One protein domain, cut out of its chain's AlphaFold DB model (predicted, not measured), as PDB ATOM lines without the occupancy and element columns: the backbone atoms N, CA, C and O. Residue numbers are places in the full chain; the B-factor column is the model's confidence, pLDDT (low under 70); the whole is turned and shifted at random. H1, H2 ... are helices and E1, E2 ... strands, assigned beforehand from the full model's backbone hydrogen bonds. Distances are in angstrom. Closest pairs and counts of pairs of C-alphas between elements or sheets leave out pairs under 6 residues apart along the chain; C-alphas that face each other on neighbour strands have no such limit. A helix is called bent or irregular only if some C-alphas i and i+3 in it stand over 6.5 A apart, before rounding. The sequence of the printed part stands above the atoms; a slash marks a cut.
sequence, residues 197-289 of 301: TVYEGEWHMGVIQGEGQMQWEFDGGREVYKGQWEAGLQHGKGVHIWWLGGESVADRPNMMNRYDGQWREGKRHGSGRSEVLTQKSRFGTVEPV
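This is residues 197 to 289 of the 301 residues of an uncharacterized protein of Perkinsus olseni (UniProt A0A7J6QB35). One twisted sheet of six strands, side by side in chain order, makes nearly the whole body; each strand bends sharply, and both faces of the sheet are bare of helices. The one short helix, H1, lies off the sheet in the excursion between E4 and E5, and after E6 a tail runs on, of which residues 281 to 287 stick out free. The printed part has 93 residues, with E1, E2, E3, E4, H1, E5 and E6 along the chain, and its class is mostly strand. The sheet's order is E1, E2, E3, E4, E5, E6, antiparallel throughout. The whole is loose, with a radius of gyration of the C-alphas of 15.3 A, and elongated, spanning 49 by 30 by 23 A.

The inner strands E3, residues 221 to 230, and E4, residues 233 to 243, form a hairpin, antiparallel at 172 degrees, with N 226 and O 239 at 2.9 A. E2, residues 207 to 218, is E3's other neighbour, also in a hairpin, at 171 degrees, with N 214 and O 225 at 2.8 A. The edge strand E1, residues 197 to 204, forms a hairpin with E2 at 175 degrees, with N 200 and O 213 at 2.9 A. E1 to E4 are a meander, each strand the antiparallel neighbour of the one before. E5, residues 256 to 264, is antiparallel to E4 at 168 degrees, with N 240 and O 259 at 2.8 A. The other edge strand, E6, residues 267 to 277, forms a hairpin with E5 at 166 degrees, with N 258 and O 275 at 2.8 A. E1 and E6 are apart. E2 bends by 121 degrees at residue 210, E4 by 124 degrees at residue 236 and E6 by 118 degrees at residue 270. H1, residues 247 to 251, is not on the sheet. It is irregular, with C-alphas 248 and 251 at 7.3 A; 0 of 1 O i to N i+4 pairs and 0 of 2 O i to N i+3 pairs are within hydrogen-bond range.

E1 begins at C-alpha 197 (448.449, 436.345, 476.499) and is 19.0 A long. E2 measures 23.3 A, E3 25.8 A, E4 20.0 A, H1 9.6 A, E5 22.2 A and E6 20.7 A. E6 ends at C-alpha 277 (453.204, 444.789, 456.492).

The two C-alphas farthest apart, those of Met 205 and Gly 284, are 50.7 A apart. The printed part has no cut, and its six links are tight. The mean pLDDT of the printed part is 83.1; residues 245 to 254 and 279 to 289 are under 70.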
ATOM      1  N   THR A 197     447.149 435.681 476.435       95.12
ATOM      2  CA  THR A 197     448.449 436.345 476.499       95.12
ATOM      3  C   THR A 197     449.563 435.350 476.757       95.12
ATOM      4  O   THR A 197     449.452 434.469 477.609       95.12
ATOM      5  N   VAL A 198     450.668 435.513 476.034       97.81
ATOM      6  CA  VAL A 198     451.902 434.760 476.247       97.81
ATOM      7  C   VAL A 198     453.056 435.739 476.380       97.81
ATOM      8  O   VAL A 198     453.403 436.426 475.422       97.81
ATOM      9  N   TYR A 199     453.675 435.758 477.556       98.06
ATOM     10  CA  TYR A 199     454.932 436.451 477.796       98.06
ATOM     11  C   TYR A 199     456.081 435.454 477.845       98.06
ATOM     12  O   TYR A 199     455.973 434.424 478.506       98.06
ATOM     13  N   GLU A 200     457.198 435.781 477.212       98.62
ATOM     14  CA  GLU A 200     458.462 435.070 477.358       98.62
ATOM     15  C   GLU A 200     459.597 436.087 477.436       98.62
ATOM     16  O   GLU A 200     459.798 436.876 476.511       98.62
ATOM     17  N   GLY A 201     460.333 436.087 478.541       98.12
ATOM     18  CA  GLY A 201     461.369 437.084 478.752       98.12
ATOM     19  C   GLY A 201     461.867 437.128 480.180       98.12
ATOM     20  O   GLY A 201     461.820 436.128 480.906       98.12
ATOM     21  N   GLU A 202     462.380 438.294 480.536       98.31
ATOM     22  CA  GLU A 202     463.019 438.543 481.810       98.31
ATOM     23  C   GLU A 202     462.035 439.018 482.900       98.31
ATOM     24  O   GLU A 202     461.023 439.681 482.658       98.31
ATOM     25  N   TRP A 203     462.323 438.617 484.134       94.50
ATOM     26  CA  TRP A 203     461.511 438.836 485.319       94.50
ATOM     27  C   TRP A 203     462.385 439.225 486.507       94.50
ATOM     28  O   TRP A 203     463.484 438.701 486.707       94.50
ATOM     29  N   HIS A 204     461.845 440.067 487.375       92.50
ATOM     30  CA  HIS A 204     462.461 440.406 488.646       92.50
ATOM     31  C   HIS A 204     461.381 440.591 489.706       92.50
ATOM     32  O   HIS A 204     460.462 441.389 489.537       92.50
ATOM     33  N   MET A 205     461.479 439.832 490.801       86.62
ATOM     34  CA  MET A 205     460.542 439.912 491.931       86.62
ATOM     35  C   MET A 205     459.062 439.790 491.516       86.62
ATOM     36  O   MET A 205     458.194 440.466 492.058       86.62
ATOM     37  N   GLY A 206     458.762 438.925 490.543       83.12
ATOM     38  CA  GLY A 206     457.402 438.735 490.027       83.12
ATOM     39  C   GLY A 206     456.940 439.747 488.979       83.12
ATOM     40  O   GLY A 206     455.818 439.623 488.495       83.12
ATOM     41  N   VAL A 207     457.780 440.708 488.594       89.94
ATOM     42  CA  VAL A 207     457.450 441.745 487.612       89.94
ATOM     43  C   VAL A 207     458.268 441.545 486.339       89.94
ATOM     44  O   VAL A 207     459.457 441.247 486.396       89.94
ATOM     45  N   ILE A 208     457.627 441.713 485.183       94.06
ATOM     46  CA  ILE A 208     458.280 441.697 483.868       94.06
ATOM     47  C   ILE A 208     459.289 442.858 483.777       94.06
ATOM     48  O   ILE A 208     458.933 444.017 484.019       94.06
ATOM     49  N   GLN A 209     460.536 442.558 483.416       95.56
ATOM     50  CA  GLN A 209     461.629 443.533 483.349       95.56
ATOM     51  C   GLN A 209     462.682 443.087 482.331       95.56
ATOM     52  O   GLN A 209     462.821 441.897 482.110       95.56
ATOM     53  N   GLY A 210     463.453 444.001 481.742       98.06
ATOM     54  CA  GLY A 210     464.560 443.643 480.849       98.06
ATOM     55  C   GLY A 210     464.082 443.308 479.439       98.06
ATOM     56  O   GLY A 210     463.178 443.959 478.921       98.06
ATOM     57  N   GLU A 211     464.695 442.330 478.781       98.50
ATOM     58  CA  GLU A 211     464.321 441.944 477.413       98.50
ATOM     59  C   GLU A 211     463.213 440.880 477.410       98.50
ATOM     60  O   GLU A 211     463.267 439.888 478.140       98.50
ATOM     61  N   GLY A 212     462.211 441.038 476.542       98.31
ATOM     62  CA  GLY A 212     461.132 440.058 476.443       98.31
ATOM     63  C   GLY A 212     460.195 440.243 475.259       98.31
ATOM     64  O   GLY A 212     460.193 441.267 474.571       98.31
ATOM     65  N   GLN A 213     459.362 439.233 475.040       98.50
ATOM     66  CA  GLN A 213     458.339 439.209 474.007       98.50
ATOM     67  C   GLN A 213     456.974 438.907 474.623       98.50
ATOM     68  O   GLN A 213     456.800 437.901 475.305       98.50
ATOM     69  N   MET A 214     455.999 439.758 474.327       98.38
ATOM     70  CA  MET A 214     454.601 439.572 474.691       98.38
ATOM     71  C   MET A 214     453.772 439.372 473.432       98.38
ATOM     72  O   MET A 214     453.960 440.070 472.436       98.38
ATOM     73  N   GLN A 215     452.868 438.404 473.481       97.56
ATOM     74  CA  GLN A 215     451.888 438.128 472.442       97.56
ATOM     75  C   GLN A 215     450.505 438.246 473.066       97.56
ATOM     76  O   GLN A 215     450.256 437.623 474.097       97.56
ATOM     77  N   TRP A 216     449.632 439.025 472.442       95.00
ATOM     78  CA  TRP A 216     448.228 439.145 472.811       95.00
ATOM     79  C   TRP A 216     447.377 438.535 471.706       95.00
ATOM     80  O   TRP A 216     447.561 438.846 470.530       95.00
ATOM     81  N   GLU A 217     446.455 437.665 472.088       91.81
ATOM     82  CA  GLU A 217     445.493 437.020 471.199       91.81
ATOM     83  C   GLU A 217     444.095 437.560 471.510       91.81
ATOM     84  O   GLU A 217     443.729 437.738 472.673       91.81
ATOM     85  N   PHE A 218     443.321 437.861 470.471       88.12
ATOM     86  CA  PHE A 218     441.956 438.370 470.588       88.12
ATOM     87  C   PHE A 218     441.115 437.888 469.403       88.12
ATOM     88  O   PHE A 218     441.644 437.368 468.417       88.12
ATOM     89  N   ASP A 219     439.796 438.059 469.484       82.81
ATOM     90  CA  ASP A 219     438.886 437.610 468.433       82.81
ATOM     91  C   ASP A 219     439.217 438.289 467.097       82.81
ATOM     92  O   ASP A 219     439.082 439.500 466.929       82.81
ATOM     93  N   GLY A 220     439.678 437.489 466.136       74.81
ATOM     94  CA  GLY A 220     440.029 437.956 464.797       74.81
ATOM     95  C   GLY A 220     441.470 438.445 464.619       74.81
ATOM     96  O   GLY A 220     441.802 438.880 463.517       74.81
ATOM     97  N   GLY A 221     442.354 438.341 465.623       81.88
ATOM     98  CA  GLY A 221     443.732 438.801 465.450       81.88
ATOM     99  C   GLY A 221     444.726 438.466 466.560       81.88
ATOM    100  O   GLY A 221     444.442 437.775 467.535       81.88
ATOM    101  N   ARG A 222     445.952 438.960 466.365       88.19
ATOM    102  CA  ARG A 222     447.042 438.895 467.344       88.19
ATOM    103  C   ARG A 222     447.901 440.152 467.283       88.19
ATOM    104  O   ARG A 222     448.112 440.699 466.197       88.19
ATOM    105  N   GLU A 223     448.456 440.549 468.418       93.19
ATOM    106  CA  GLU A 223     449.488 441.584 468.521       93.19
ATOM    107  C   GLU A 223     450.733 441.006 469.185       93.19
ATOM    108  O   GLU A 223     450.657 440.093 470.008       93.19
ATOM    109  N   VAL A 224     451.902 441.516 468.814       96.75
ATOM    110  CA  VAL A 224     453.188 441.066 469.340       96.75
ATOM    111  C   VAL A 224     454.067 442.270 469.616       96.75
ATOM    112  O   VAL A 224     454.346 443.056 468.714       96.75
ATOM    113  N   TYR A 225     454.577 442.371 470.838       98.19
ATOM    114  CA  TYR A 225     455.656 443.286 471.189       98.19
ATOM    115  C   TYR A 225     456.909 442.492 471.533       98.19
ATOM    116  O   TYR A 225     456.851 441.554 472.325       98.19
ATOM    117  N   LYS A 226     458.051 442.891 470.979       98.62
ATOM    118  CA  LYS A 226     459.368 442.366 471.339       98.62
ATOM    119  C   LYS A 226     460.320 443.520 471.601       98.62
ATOM    120  O   LYS A 226     460.551 444.333 470.706       98.62
ATOM    121  N   GLY A 227     460.910 443.557 472.784       98.31
ATOM    122  CA  GLY A 227     461.878 444.581 473.148       98.31
ATOM    123  C   GLY A 227     462.042 444.694 474.648       98.31
ATOM    124  O   GLY A 227     461.830 443.728 475.385       98.31
ATOM    125  N   GLN A 228     462.380 445.901 475.075       98.56
ATOM    126  CA  GLN A 228     462.676 446.206 476.463       98.56
ATOM    127  C   GLN A 228     461.404 446.445 477.283       98.56
ATOM    128  O   GLN A 228     460.381 446.927 476.780       98.56
ATOM    129  N   TRP A 229     461.496 446.090 478.559       98.31
ATOM    130  CA  TRP A 229     460.438 446.160 479.552       98.31
ATOM    131  C   TRP A 229     460.957 446.757 480.854       98.31
ATOM    132  O   TRP A 229     462.057 446.446 481.313       98.31
ATOM    133  N   GLU A 230     460.125 447.567 481.492       97.50
ATOM    134  CA  GLU A 230     460.392 448.128 482.809       97.50
ATOM    135  C   GLU A 230     459.085 448.197 483.596       97.50
ATOM    136  O   GLU A 230     458.079 448.692 483.089       97.50
ATOM    137  N   ALA A 231     459.087 447.661 484.821       94.31
ATOM    138  CA  ALA A 231     457.914 447.619 485.699       94.31
ATOM    139  C   ALA A 231     456.642 447.059 485.019       94.31
ATOM    140  O   ALA A 231     455.535 447.540 485.245       94.31
ATOM    141  N   GLY A 232     456.798 446.044 484.162       94.00
ATOM    142  CA  GLY A 232     455.692 445.427 483.429       94.00
ATOM    143  C   GLY A 232     455.207 446.175 482.187       94.00
ATOM    144  O   GLY A 232     454.276 445.703 481.536       94.00
ATOM    145  N   LEU A 233     455.832 447.294 481.821       97.00
ATOM    146  CA  LEU A 233     455.453 448.113 480.669       97.00
ATOM    147  C   LEU A 233     456.537 448.101 479.589       97.00
ATOM    148  O   LEU A 233     457.724 447.980 479.887       97.00
ATOM    149  N   GLN A 234     456.130 448.278 478.330       97.88
ATOM    150  CA  GLN A 234     457.055 448.465 477.214       97.88
ATOM    151  C   GLN A 234     457.916 449.710 477.463       97.88
ATOM    152  O   GLN A 234     457.398 450.801 477.733       97.88
ATOM    153  N   HIS A 235     459.230 449.556 477.352       98.12
ATOM    154  CA  HIS A 235     460.203 450.620 477.570       98.12
ATOM    155  C   HIS A 235     461.347 450.505 476.559       98.12
ATOM    156  O   HIS A 235     461.475 449.495 475.878       98.12
ATOM    157  N   GLY A 236     462.184 451.533 476.443       98.00
ATOM    158  CA  GLY A 236     463.445 451.457 475.712       98.00
ATOM    159  C   GLY A 236     463.241 451.217 474.219       98.00
ATOM    160  O   GLY A 236     462.448 451.912 473.594       98.00
ATOM    161  N   LYS A 237     463.977 450.285 473.614       98.31
ATOM    162  CA  LYS A 237     463.805 449.916 472.199       98.31
ATOM    163  C   LYS A 237     462.893 448.700 472.062       98.31
ATOM    164  O   LYS A 237     463.064 447.714 472.775       98.31
ATOM    165  N   GLY A 238     461.981 448.740 471.092       98.12
ATOM    166  CA  GLY A 238     461.088 447.617 470.834       98.12
ATOM    167  C   GLY A 238     460.347 447.688 469.506       98.12
ATOM    168  O   GLY A 238     460.129 448.759 468.935       98.12
ATOM    169  N   VAL A 239     459.936 446.512 469.042       98.12
ATOM    170  CA  VAL A 239     459.139 446.305 467.835       98.12
ATOM    171  C   VAL A 239     457.742 445.855 468.242       98.12
ATOM    172  O   VAL A 239     457.595 444.827 468.900       98.12
ATOM    173  N   HIS A 240     456.722 446.597 467.820       97.38
ATOM    174  CA  HIS A 240     455.318 446.246 467.997       97.38
ATOM    175  C   HIS A 240     454.683 445.941 466.648       97.38
ATOM    176  O   HIS A 240     454.776 446.751 465.728       97.38
ATOM    177  N   ILE A 241     454.043 444.784 466.531       94.00
ATOM    178  CA  ILE A 241     453.294 444.366 465.351       94.00
ATOM    179  C   ILE A 241     451.866 444.091 465.790       94.00
ATOM    180  O   ILE A 241     451.653 443.231 466.637       94.00
ATOM    181  N   TRP A 242     450.896 444.783 465.202       91.75
ATOM    182  CA  TRP A 242     449.486 444.604 465.535       91.75
ATOM    183  C   TRP A 242     448.629 444.522 464.281       91.75
ATOM    184  O   TRP A 242     449.000 445.011 463.209       91.75
ATOM    185  N   TRP A 243     447.490 443.853 464.401       84.00
ATOM    186  CA  TRP A 243     446.561 443.708 463.292       84.00
ATOM    187  C   TRP A 243     445.811 445.021 463.027       84.00
ATOM    188  O   TRP A 243     445.501 445.768 463.951       84.00
ATOM    189  N   LEU A 244     445.549 445.322 461.753       73.38
ATOM    190  CA  LEU A 244     445.021 446.623 461.331       73.38
ATOM    191  C   LEU A 244     443.486 446.733 461.403       73.38
ATOM    192  O   LEU A 244     443.002 447.850 461.324       73.38
ATOM    193  N   GLY A 245     442.762 445.612 461.554       62.47
ATOM    194  CA  GLY A 245     441.308 445.494 461.792       62.47
ATOM    195  C   GLY A 245     440.374 446.488 461.070       62.47
ATOM    196  O   GLY A 245     440.278 447.643 461.466       62.47
ATOM    197  N   GLY A 246     439.587 446.047 460.076       54.94
ATOM    198  CA  GLY A 246     438.519 446.886 459.498       54.94
ATOM    199  C   GLY A 246     437.661 446.228 458.404       54.94
ATOM    200  O   GLY A 246     438.132 445.361 457.674       54.94
ATOM    201  N   GLU A 247     436.405 446.674 458.259       50.25
ATOM    202  CA  GLU A 247     435.432 446.227 457.231       50.25
ATOM    203  C   GLU A 247     435.902 446.488 455.785       50.25
ATOM    204  O   GLU A 247     435.517 445.780 454.859       50.25
ATOM    205  N   SER A 248     436.811 447.449 455.584       47.78
ATOM    206  CA  SER A 248     437.437 447.768 454.287       47.78
ATOM    207  C   SER A 248     438.464 446.722 453.812       47.78
ATOM    208  O   SER A 248     439.082 446.889 452.761       47.78
ATOM    209  N   VAL A 249     438.695 445.661 454.589       49.62
ATOM    210  CA  VAL A 249     439.759 444.670 454.358       49.62
ATOM    211  C   VAL A 249     439.239 443.418 453.633       49.62
ATOM    212  O   VAL A 249     439.998 442.476 453.420       49.62
ATOM    213  N   ALA A 250     437.979 443.413 453.172       51.59
ATOM    214  CA  ALA A 250     437.443 442.340 452.324       51.59
ATOM    215  C   ALA A 250     438.350 442.038 451.107       51.59
ATOM    216  O   ALA A 250     438.483 440.879 450.718       51.59
ATOM    217  N   ASP A 251     439.064 443.050 450.597       53.81
ATOM    218  CA  ASP A 251     439.989 442.921 449.463       53.81
ATOM    219  C   ASP A 251     441.470 442.712 449.852       53.81
ATOM    220  O   ASP A 251     442.310 442.512 448.971       53.81
ATOM    221  N   ARG A 252     441.844 442.768 451.145       56.00
ATOM    222  CA  ARG A 252     443.250 442.638 451.602       56.00
ATOM    223  C   ARG A 252     443.408 441.921 452.951       56.00
ATOM    224  O   ARG A 252     443.973 442.502 453.882       56.00
ATOM    225  N   PRO A 253     442.969 440.657 453.089       57.97
ATOM    226  CA  PRO A 253     443.207 439.901 454.315       57.97
ATOM    227  C   PRO A 253     444.709 439.918 454.660       57.97
ATOM    228  O   PRO A 253     445.551 439.718 453.785       57.97
ATOM    229  N   ASN A 254     445.040 440.152 455.936       66.00
ATOM    230  CA  ASN A 254     446.399 440.079 456.512       66.00
ATOM    231  C   ASN A 254     447.288 441.338 456.416       66.00
ATOM    232  O   ASN A 254     448.508 441.218 456.288       66.00
ATOM    233  N   MET A 255     446.718 442.541 456.533       76.00
ATOM    234  CA  MET A 255     447.513 443.753 456.796       76.00
ATOM    235  C   MET A 255     447.838 443.881 458.293       76.00
ATOM    236  O   MET A 255     446.946 443.797 459.142       76.00
ATOM    237  N   MET A 256     449.113 444.095 458.620       84.94
ATOM    238  CA  MET A 256     449.582 444.352 459.987       84.94
ATOM    239  C   MET A 256     450.336 445.675 460.032       84.94
ATOM    240  O   MET A 256     451.128 445.966 459.145       84.94
ATOM    241  N   ASN A 257     450.147 446.456 461.084       89.75
ATOM    242  CA  ASN A 257     451.041 447.566 461.373       89.75
ATOM    243  C   ASN A 257     452.299 447.040 462.058       89.75
ATOM    244  O   ASN A 257     452.224 446.134 462.886       89.75
ATOM    245  N   ARG A 258     453.441 447.652 461.759       93.62
ATOM    246  CA  ARG A 258     454.697 447.469 462.477       93.62
ATOM    247  C   ARG A 258     455.220 448.828 462.914       93.62
ATOM    248  O   ARG A 258     455.331 449.736 462.100       93.62
ATOM    249  N   TYR A 259     455.577 448.952 464.184       95.38
ATOM    250  CA  TYR A 259     456.340 450.072 464.724       95.38
ATOM    251  C   TYR A 259     457.653 449.548 465.290       95.38
ATOM    252  O   TYR A 259     457.646 448.651 466.127       95.38
ATOM    253  N   ASP A 260     458.763 450.122 464.851       97.81
ATOM    254  CA  ASP A 260     460.112 449.840 465.334       97.81
ATOM    255  C   ASP A 260     460.716 451.141 465.852       97.81
ATOM    256  O   ASP A 260     460.995 452.054 465.073       97.81
ATOM    257  N   GLY A 261     460.849 451.274 467.167       97.56
ATOM    258  CA  GLY A 261     461.270 452.539 467.745       97.56
ATOM    259  C   GLY A 261     461.417 452.521 469.252       97.56
ATOM    260  O   GLY A 261     461.515 451.468 469.885       97.56
ATOM    261  N   GLN A 262     461.466 453.723 469.818       98.38
ATOM    262  CA  GLN A 262     461.584 453.912 471.255       98.38
ATOM    263  C   GLN A 262     460.208 453.861 471.947       98.38
ATOM    264  O   GLN A 262     459.169 454.170 471.350       98.38
ATOM    265  N   TRP A 263     460.223 453.456 473.214       98.12
ATOM    266  CA  TRP A 263     459.075 453.253 474.091       98.12
ATOM    267  C   TRP A 263     459.364 453.819 475.480       98.12
ATOM    268  O   TRP A 263     460.499 453.791 475.957       98.12
ATOM    269  N   ARG A 264     458.331 454.336 476.144       98.12
ATOM    270  CA  ARG A 264     458.385 454.781 477.539       98.12
ATOM    271  C   ARG A 264     457.015 454.586 478.173       98.12
ATOM    272  O   ARG A 264     456.027 455.070 477.626       98.12
ATOM    273  N   GLU A 265     456.971 453.883 479.304       96.69
ATOM    274  CA  GLU A 265     455.742 453.652 480.084       96.69
ATOM    275  C   GLU A 265     454.585 453.110 479.223       96.69
ATOM    276  O   GLU A 265     453.451 453.589 479.274       96.69
ATOM    277  N   GLY A 266     454.887 452.138 478.357       95.88
ATOM    278  CA  GLY A 266     453.900 451.492 477.490       95.88
ATOM    279  C   GLY A 266     453.499 452.294 476.249       95.88
ATOM    280  O   GLY A 266     452.667 451.841 475.463       95.88
ATOM    281  N   LYS A 267     454.083 453.477 476.029       96.81
ATOM    282  CA  LYS A 267     453.760 454.351 474.893       96.81
ATOM    283  C   LYS A 267     454.932 454.458 473.931       96.81
ATOM    284  O   LYS A 267     456.086 454.536 474.350       96.81
ATOM    285  N   ARG A 268     454.624 454.540 472.632       96.50
ATOM    286  CA  ARG A 268     455.593 454.942 471.600       96.50
ATOM    287  C   ARG A 268     456.181 456.302 471.984       96.50
ATOM    288  O   ARG A 268     455.437 457.229 472.302       96.50
ATOM    289  N   HIS A 269     457.500 456.406 471.974       94.62
ATOM    290  CA  HIS A 269     458.235 457.590 472.401       94.62
ATOM    291  C   HIS A 269     459.446 457.814 471.490       94.62
ATOM    292  O   HIS A 269     459.846 456.906 470.774       94.62
ATOM    293  N   GLY A 270     460.036 459.010 471.517       94.38
ATOM    294  CA  GLY A 270     461.274 459.312 470.796       94.38
ATOM    295  C   GLY A 270     461.208 459.033 469.290       94.38
ATOM    296  O   GLY A 270     460.243 459.394 468.620       94.38
ATOM    297  N   SER A 271     462.266 458.428 468.750       94.94
ATOM    298  CA  SER A 271     462.367 458.097 467.324       94.94
ATOM    299  C   SER A 271     461.894 456.671 467.033       94.94
ATOM    300  O   SER A 271     462.247 455.733 467.751       94.94
ATOM    301  N   GLY A 272     461.167 456.502 465.929       95.50
ATOM    302  CA  GLY A 272     460.730 455.202 465.431       95.50
ATOM    303  C   GLY A 272     460.285 455.248 463.972       95.50
ATOM    304  O   GLY A 272     460.082 456.323 463.408       95.50
ATOM    305  N   ARG A 273     460.145 454.071 463.362       95.38
ATOM    306  CA  ARG A 273     459.623 453.857 462.011       95.38
ATOM    307  C   ARG A 273     458.334 453.045 462.100       95.38
ATOM    308  O   ARG A 273     458.331 451.970 462.693       95.38
ATOM    309  N   SER A 274     457.275 453.548 461.472       92.75
ATOM    310  CA  SER A 274     456.029 452.808 461.258       92.75
ATOM    311  C   SER A 274     455.960 452.337 459.809       92.75
ATOM    312  O   SER A 274     456.311 453.094 458.909       92.75
ATOM    313  N   GLU A 275     455.507 451.111 459.579       89.25
ATOM    314  CA  GLU A 275     455.254 450.577 458.241       89.25
ATOM    315  C   GLU A 275     454.087 449.590 458.270       89.25
ATOM    316  O   GLU A 275     453.814 448.952 459.291       89.25
ATOM    317  N   VAL A 276     453.402 449.456 457.139       86.75
ATOM    318  CA  VAL A 276     452.347 448.460 456.972       86.75
ATOM    319  C   VAL A 276     452.943 447.223 456.316       86.75
ATOM    320  O   VAL A 276     453.489 447.272 455.216       86.75
ATOM    321  N   LEU A 277     452.827 446.094 456.999       82.75
ATOM    322  CA  LEU A 277     453.204 444.789 456.492       82.75
ATOM    323  C   LEU A 277     452.028 444.186 455.725       82.75
ATOM    324  O   LEU A 277     450.920 444.067 456.249       82.75
ATOM    325  N   THR A 278     452.293 443.759 454.494       73.56
ATOM    326  CA  THR A 278     451.367 442.980 453.670       73.56
ATOM    327  C   THR A 278     451.971 441.603 453.413       73.56
ATOM    328  O   THR A 278     453.177 441.454 453.194       73.56
ATOM    329  N   GLN A 279     451.156 440.549 453.475       59.94
ATOM    330  CA  GLN A 279     451.629 439.208 453.150       59.94
ATOM    331  C   GLN A 279     451.851 439.125 451.630       59.94
ATOM    332  O   GLN A 279     450.902 439.254 450.860       59.94
ATOM    333  N   LYS A 280     453.100 438.933 451.175       52.53
ATOM    334  CA  LYS A 280     453.399 438.738 449.744       52.53
ATOM    335  C   LYS A 280     452.563 437.581 449.189       52.53
ATOM    336  O   LYS A 280     452.714 436.447 449.644       52.53
ATOM    337  N   SER A 281     451.748 437.842 448.167       38.88
ATOM    338  CA  SER A 281     451.240 436.781 447.293       38.88
ATOM    339  C   SER A 281     452.445 436.072 446.648       38.88
ATOM    340  O   SER A 281     453.469 436.695 446.365       38.88
ATOM    341  N   ARG A 282     452.356 434.752 446.449       38.22
ATOM    342  CA  ARG A 282     453.442 433.881 445.951       38.22
ATOM    343  C   ARG A 282     453.955 434.204 444.535       38.22
ATOM    344  O   ARG A 282     454.797 433.462 444.037       38.22
ATOM    345  N   PHE A 283     453.514 435.282 443.890       39.81
ATOM    346  CA  PHE A 283     453.894 435.611 442.520       39.81
ATOM    347  C   PHE A 283     454.275 437.092 442.377       39.81
ATOM    348  O   PHE A 283     453.413 437.960 442.429       39.81
ATOM    349  N   GLY A 284     455.569 437.345 442.140       32.69
ATOM    350  CA  GLY A 284     456.083 438.560 441.490       32.69
ATOM    351  C   GLY A 284     456.327 439.780 442.386       32.69
ATOM    352  O   GLY A 284     455.391 440.360 442.908       32.69
ATOM    353  N   THR A 285     457.609 440.153 442.511       33.50
ATOM    354  CA  THR A 285     458.180 441.489 442.824       33.50
ATOM    355  C   THR A 285     457.445 442.406 443.808       33.50
ATOM    356  O   THR A 285     456.368 442.920 443.542       33.50
ATOM    357  N   VAL A 286     458.116 442.709 444.923       44.62
ATOM    358  CA  VAL A 286     457.650 443.695 445.905       44.62
ATOM    359  C   VAL A 286     458.441 444.968 445.791       44.62
ATOM    360  O   VAL A 286     459.653 444.948 445.995       44.62
ATOM    361  N   GLU A 287     457.720 446.054 445.554       34.53
ATOM    362  CA  GLU A 287     458.164 447.379 445.943       34.53
ATOM    363  C   GLU A 287     457.671 447.675 447.366       34.53
ATOM    364  O   GLU A 287     456.520 447.366 447.699       34.53
ATOM    365  N   PRO A 288     458.528 448.219 448.243       38.66
ATOM    366  CA  PRO A 288     458.084 448.728 449.528       38.66
ATOM    367  C   PRO A 288     457.147 449.917 449.294       38.66
ATOM    368  O   PRO A 288     457.550 450.916 448.705       38.66
ATOM    369  N   VAL A 289     455.912 449.841 449.795       45.28
ATOM    370  CA  VAL A 289     455.070 451.034 449.940       45.28
ATOM    371  C   VAL A 289     455.597 451.788 451.160       45.28
ATOM    372  O   VAL A 289     455.138 451.597 452.283       45.28
TER     373      VAL A 289